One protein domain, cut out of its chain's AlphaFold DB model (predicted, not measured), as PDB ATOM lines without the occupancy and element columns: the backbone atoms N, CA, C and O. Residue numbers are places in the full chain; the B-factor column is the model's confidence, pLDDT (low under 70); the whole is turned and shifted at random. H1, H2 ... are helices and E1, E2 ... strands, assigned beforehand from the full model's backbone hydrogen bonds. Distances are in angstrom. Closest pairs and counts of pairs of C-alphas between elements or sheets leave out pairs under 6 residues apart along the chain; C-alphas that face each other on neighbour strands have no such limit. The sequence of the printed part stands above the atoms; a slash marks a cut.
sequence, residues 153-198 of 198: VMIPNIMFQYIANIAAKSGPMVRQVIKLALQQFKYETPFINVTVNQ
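This is residues 153 to 198 of the 198 residues of an uncharacterized protein of Brugia timori (UniProt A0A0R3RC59). A helical hairpin of H1 and H2 makes one end of an elongated loop of chain, and a small two-stranded ribbon of E1 and E2 makes the other. The printed part has 46 residues, in the order E1, H1, H2, E2; the sheet, E1 - E2, is antiparallel and the class is mixed. The whole is loose, with a radius of gyration of the C-alphas of 12.2 A and spans of 38 by 20 by 12 A.

E1, residues 153 to 156, begins at C-alpha 153 (8.133, 24.515, -14.136) and is 10.0 A long. H1, residues 158 to 169, measures 16.7 A. H2, residues 172 to 184, measures 18.6 A. E2, residues 191 to 195, measures 13.2 A and ends at C-alpha 195 (8.108, 18.385, -14.002).

E1 and E2 are antiparallel at 142 degrees, with N 153 and O 194 2.8 A apart, within hydrogen-bond range. H1, with residues 163 to 168 alone, touches H2, with residues 174 to 178 alone; the closest C-alphas, of Ala 167 and Arg 175, are 4.7 A apart. This helical hairpin runs opposite ways at a shallow tilt of 27 degrees. In H1 and H2 every O i to N i+4 pair is within hydrogen-bond range. H1 and E2 are near each other, and E1 and H2 are apart.

The C-alphas farthest apart, of Pro 172 and Asn 197, are 38.6 A apart. The printed part has no cut and no long link. Residues 186 to 187 have pLDDT under 70.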
ATOM      1  N   VAL A 153       7.341  23.299 -14.000       92.62
ATOM      2  CA  VAL A 153       8.133  24.515 -14.136       92.62
ATOM      3  C   VAL A 153       8.457  24.738 -15.601       92.62
ATOM      4  O   VAL A 153       8.783  23.815 -16.349       92.62
ATOM      5  N   MET A 154       8.373  25.995 -16.012       93.12
ATOM      6  CA  MET A 154       8.699  26.385 -17.367       93.12
ATOM      7  C   MET A 154      10.150  26.831 -17.433       93.12
ATOM      8  O   MET A 154      10.513  27.864 -16.867       93.12
ATOM      9  N   ILE A 155      10.967  26.056 -18.142       92.44
ATOM     10  CA  ILE A 155      12.403  26.295 -18.259       92.44
ATOM     11  C   ILE A 155      12.807  26.542 -19.715       92.44
ATOM     12  O   ILE A 155      12.147  26.058 -20.642       92.44
ATOM     13  N   PRO A 156      13.907  27.275 -19.945       91.62
ATOM     14  CA  PRO A 156      14.522  27.350 -21.260       91.62
ATOM     15  C   PRO A 156      14.949  25.959 -21.741       91.62
ATOM     16  O   PRO A 156      15.612  25.213 -21.021       91.62
ATOM     17  N   ASN A 157      14.626  25.629 -22.985       91.44
ATOM     18  CA  ASN A 157      15.041  24.379 -23.601       91.44
ATOM     19  C   ASN A 157      16.535  24.441 -23.950       91.44
ATOM     20  O   ASN A 157      16.959  25.172 -24.851       91.44
ATOM     21  N   ILE A 158      17.343  23.681 -23.213       90.00
ATOM     22  CA  ILE A 158      18.801  23.642 -23.380       90.00
ATOM     23  C   ILE A 158      19.179  23.026 -24.733       90.00
ATOM     24  O   ILE A 158      20.122  23.489 -25.376       90.00
ATOM     25  N   MET A 159      18.425  22.029 -25.202       88.88
ATOM     26  CA  MET A 159      18.681  21.379 -26.488       88.88
ATOM     27  C   MET A 159      18.440  22.352 -27.643       88.88
ATOM     28  O   MET A 159      19.299  22.515 -28.512       88.88
ATOM     29  N   PHE A 160      17.321  23.081 -27.600       89.31
ATOM     30  CA  PHE A 160      17.032  24.129 -28.575       89.31
ATOM     31  C   PHE A 160      18.132  25.201 -28.599       89.31
ATOM     32  O   PHE A 160      18.613  25.571 -29.671       89.31
ATOM     33  N   GLN A 161      18.588  25.667 -27.430       89.38
ATOM     34  CA  GLN A 161      19.679  26.644 -27.332       89.38
ATOM     35  C   GLN A 161      20.990  26.126 -27.929       89.38
ATOM     36  O   GLN A 161      21.693  26.870 -28.615       89.38
ATOM     37  N   TYR A 162      21.318  24.854 -27.705       91.44
ATOM     38  CA  TYR A 162      22.518  24.240 -28.261       91.44
ATOM     39  C   TYR A 162      22.465  24.177 -29.795       91.44
ATOM     40  O   TYR A 162      23.403  24.612 -30.466       91.44
ATOM     41  N   ILE A 163      21.338  23.730 -30.355       89.88
ATOM     42  CA  ILE A 163      21.115  23.682 -31.807       89.88
ATOM     43  C   ILE A 163      21.149  25.093 -32.409       89.88
ATOM     44  O   ILE A 163      21.793  25.313 -33.435       89.88
ATOM     45  N   ALA A 164      20.515  26.069 -31.755       88.56
ATOM     46  CA  ALA A 164      20.528  27.463 -32.188       88.56
ATOM     47  C   ALA A 164      21.951  28.051 -32.192       88.56
ATOM     48  O   ALA A 164      22.326  28.747 -33.133       88.56
ATOM     49  N   ASN A 165      22.768  27.728 -31.185       91.12
ATOM     50  CA  ASN A 165      24.169  28.147 -31.115       91.12
ATOM     51  C   ASN A 165      25.008  27.530 -32.248       91.12
ATOM     52  O   ASN A 165      25.799  28.227 -32.883       91.12
ATOM     53  N   ILE A 166      24.800  26.245 -32.559       90.88
ATOM     54  CA  ILE A 166      25.437  25.595 -33.716       90.88
ATOM     55  C   ILE A 166      25.014  26.290 -35.013       90.88
ATOM     56  O   ILE A 166      25.869  26.637 -35.827       90.88
ATOM     57  N   ALA A 167      23.718  26.545 -35.199       89.50
ATOM     58  CA  ALA A 167      23.201  27.212 -36.389       89.50
ATOM     59  C   ALA A 167      23.745  28.640 -36.553       89.50
ATOM     60  O   ALA A 167      24.021  29.057 -37.675       89.50
ATOM     61  N   ALA A 168      23.925  29.377 -35.452       89.62
ATOM     62  CA  ALA A 168      24.485  30.727 -35.458       89.62
ATOM     63  C   ALA A 168      25.970  30.757 -35.855       89.62
ATOM     64  O   ALA A 168      26.412  31.714 -36.485       89.62
ATOM     65  N   LYS A 169      26.730  29.710 -35.509       92.44
ATOM     66  CA  LYS A 169      28.158  29.572 -35.847       92.44
ATOM     67  C   LYS A 169      28.416  28.927 -37.211       92.44
ATOM     68  O   LYS A 169      29.546  28.953 -37.689       92.44
ATOM     69  N   SER A 170      27.400  28.317 -37.815       91.56
ATOM     70  CA  SER A 170      27.530  27.575 -39.069       91.56
ATOM     71  C   SER A 170      27.334  28.464 -40.302       91.56
ATOM     72  O   SER A 170      26.742  29.541 -40.234       91.56
ATOM     73  N   GLY A 171      27.793  27.984 -41.462       93.94
ATOM     74  CA  GLY A 171      27.573  28.655 -42.744       93.94
ATOM     75  C   GLY A 171      26.084  28.780 -43.124       93.94
ATOM     76  O   GLY A 171      25.237  28.047 -42.600       93.94
ATOM     77  N   PRO A 172      25.743  29.671 -44.076       90.75
ATOM     78  CA  PRO A 172      24.357  30.018 -44.410       90.75
ATOM     79  C   PRO A 172      23.507  28.819 -44.861       90.75
ATOM     80  O   PRO A 172      22.326  28.743 -44.523       90.75
ATOM     81  N   MET A 173      24.107  27.851 -45.560       89.00
ATOM     82  CA  MET A 173      23.426  26.635 -46.024       89.00
ATOM     83  C   MET A 173      23.029  25.714 -44.858       89.00
ATOM     84  O   MET A 173      21.870  25.320 -44.747       89.00
ATOM     85  N   VAL A 174      23.948  25.463 -43.923       89.69
ATOM     86  CA  VAL A 174      23.699  24.637 -42.728       89.69
ATOM     87  C   VAL A 174      22.658  25.291 -41.818       89.69
ATOM     88  O   VAL A 174      21.743  24.623 -41.338       89.69
ATOM     89  N   ARG A 175      22.734  26.615 -41.633       91.06
ATOM     90  CA  ARG A 175      21.733  27.381 -40.878       91.06
ATOM     91  C   ARG A 175      20.325  27.205 -41.452       91.06
ATOM     92  O   ARG A 175      19.371  27.062 -40.686       91.06
ATOM     93  N   GLN A 176      20.189  27.202 -42.778       88.56
ATOM     94  CA  GLN A 176      18.898  27.035 -43.441       88.56
ATOM     95  C   GLN A 176      18.339  25.621 -43.253       88.56
ATOM     96  O   GLN A 176      17.160  25.473 -42.937       88.56
ATOM     97  N   VAL A 177      19.184  24.592 -43.369       89.94
ATOM     98  CA  VAL A 177      18.791  23.195 -43.118       89.94
ATOM     99  C   VAL A 177      18.312  23.011 -41.677       89.94
ATOM    100  O   VAL A 177      17.238  22.456 -41.458       89.94
ATOM    101  N   ILE A 178      19.051  23.539 -40.695       87.50
ATOM    102  CA  ILE A 178      18.660  23.462 -39.277       87.50
ATOM    103  C   ILE A 178      17.331  24.188 -39.037       87.50
ATOM    104  O   ILE A 178      16.461  23.670 -38.339       87.50
ATOM    105  N   LYS A 179      17.133  25.367 -39.640       86.50
ATOM    106  CA  LYS A 179      15.877  26.119 -39.522       86.50
ATOM    107  C   LYS A 179      14.687  25.334 -40.082       86.50
ATOM    108  O   LYS A 179      13.644  25.296 -39.436       86.50
ATOM    109  N   LEU A 180      14.846  24.707 -41.248       87.31
ATOM    110  CA  LEU A 180      13.807  23.872 -41.857       87.31
ATOM    111  C   LEU A 180      13.487  22.654 -40.984       87.31
ATOM    112  O   LEU A 180      12.315  22.377 -40.737       87.31
ATOM    113  N   ALA A 181      14.512  21.987 -40.450       86.19
ATOM    114  CA  ALA A 181      14.330  20.871 -39.530       86.19
ATOM    115  C   ALA A 181      13.544  21.299 -38.278       86.19
ATOM    116  O   ALA A 181      12.532  20.687 -37.954       86.19
ATOM    117  N   LEU A 182      13.931  22.396 -37.618       84.88
ATOM    118  CA  LEU A 182      13.221  22.903 -36.434       84.88
ATOM    119  C   LEU A 182      11.765  23.299 -36.732       84.88
ATOM    120  O   LEU A 182      10.883  23.078 -35.908       84.88
ATOM    121  N   GLN A 183      11.487  23.857 -37.915       81.69
ATOM    122  CA  GLN A 183      10.121  24.190 -38.335       81.69
ATOM    123  C   GLN A 183       9.256  22.951 -38.597       81.69
ATOM    124  O   GLN A 183       8.049  22.983 -38.350       81.69
ATOM    125  N   GLN A 184       9.859  21.874 -39.098       81.44
ATOM    126  CA  GLN A 184       9.185  20.604 -39.340       81.44
ATOM    127  C   GLN A 184       8.928  19.849 -38.027       81.44
ATOM    128  O   GLN A 184       7.824  19.358 -37.798       81.44
ATOM    129  N   PHE A 185       9.914  19.814 -37.131       73.88
ATOM    130  CA  PHE A 185       9.834  19.167 -35.823       73.88
ATOM    131  C   PHE A 185       9.299  20.123 -34.749       73.88
ATOM    132  O   PHE A 185       9.931  20.273 -33.711       73.88
ATOM    133  N   LYS A 186       8.120  20.734 -34.976       64.75
ATOM    134  CA  LYS A 186       7.442  21.765 -34.137       64.75
ATOM    135  C   LYS A 186       7.396  21.528 -32.611       64.75
ATOM    136  O   LYS A 186       6.914  22.384 -31.879       64.75
ATOM    137  N   TYR A 187       7.836  20.370 -32.147       62.03
ATOM    138  CA  TYR A 187       7.964  19.966 -30.757       62.03
ATOM    139  C   TYR A 187       9.042  20.734 -29.978       62.03
ATOM    140  O   TYR A 187       8.909  20.883 -28.768       62.03
ATOM    141  N   GLU A 188      10.083  21.252 -30.638       70.31
ATOM    142  CA  GLU A 188      11.201  21.913 -29.950       70.31
ATOM    143  C   GLU A 188      10.989  23.433 -29.859       70.31
ATOM    144  O   GLU A 188      11.431  24.204 -30.714       70.31
ATOM    145  N   THR A 189      10.286  23.877 -28.816       83.00
ATOM    146  CA  THR A 189      10.112  25.301 -28.494       83.00
ATOM    147  C   THR A 189      11.269  25.839 -27.639       83.00
ATOM    148  O   THR A 189      11.887  25.076 -26.889       83.00
ATOM    149  N   PRO A 190      11.557  27.160 -27.680       87.62
ATOM    150  CA  PRO A 190      12.603  27.774 -26.851       87.62
ATOM    151  C   PRO A 190      12.396  27.582 -25.343       87.62
ATOM    152  O   PRO A 190      13.360  27.592 -24.580       87.62
ATOM    153  N   PHE A 191      11.145  27.390 -24.921       91.12
ATOM    154  CA  PHE A 191      10.749  27.079 -23.552       91.12
ATOM    155  C   PHE A 191       9.937  25.795 -23.539       91.12
ATOM    156  O   PHE A 191       9.113  25.582 -24.427       91.12
ATOM    157  N   ILE A 192      10.151  24.967 -22.524       90.94
ATOM    158  CA  ILE A 192       9.431  23.712 -22.317       90.94
ATOM    159  C   ILE A 192       8.856  23.677 -20.907       90.94
ATOM    160  O   ILE A 192       9.420  24.257 -19.977       90.94
ATOM    161  N   ASN A 193       7.717  23.006 -20.764       91.69
ATOM    162  CA  ASN A 193       7.114  22.752 -19.466       91.69
ATOM    163  C   ASN A 193       7.549  21.366 -18.994       91.69
ATOM    164  O   ASN A 193       7.244  20.375 -19.657       91.69
ATOM    165  N   VAL A 194       8.273  21.303 -17.881       91.31
ATOM    166  CA  VAL A 194       8.814  20.052 -17.334       91.31
ATOM    167  C   VAL A 194       8.394  19.893 -15.887       91.31
ATOM    168  O   VAL A 194       8.177  20.874 -15.176       91.31
ATOM    169  N   THR A 195       8.277  18.652 -15.433       92.56
ATOM    170  CA  THR A 195       8.108  18.385 -14.002       92.56
ATOM    171  C   THR A 195       9.450  18.477 -13.293       92.56
ATOM    172  O   THR A 195      10.454  18.062 -13.860       92.56
ATOM    173  N   VAL A 196       9.470  18.911 -12.034       88.19
ATOM    174  CA  VAL A 196      10.701  18.980 -11.216       88.19
ATOM    175  C   VAL A 196      11.419  17.626 -11.072       88.19
ATOM    176  O   VAL A 196      12.609  17.585 -10.780       88.19
ATOM    177  N   ASN A 197      10.712  16.514 -11.280       86.19
ATOM    178  CA  ASN A 197      11.279  15.165 -11.257       86.19
ATOM    179  C   ASN A 197      12.116  14.774 -12.497       86.19
ATOM    180  O   ASN A 197      12.814  13.763 -12.437       86.19
ATOM    181  N   GLN A 198      11.975  15.483 -13.623       72.69
ATOM    182  CA  GLN A 198      12.665  15.181 -14.889       72.69
ATOM    183  C   GLN A 198      14.020  15.880 -14.972       72.69
ATOM    184  O   GLN A 198      14.957  15.228 -15.485       72.69
TER     185      GLN A 198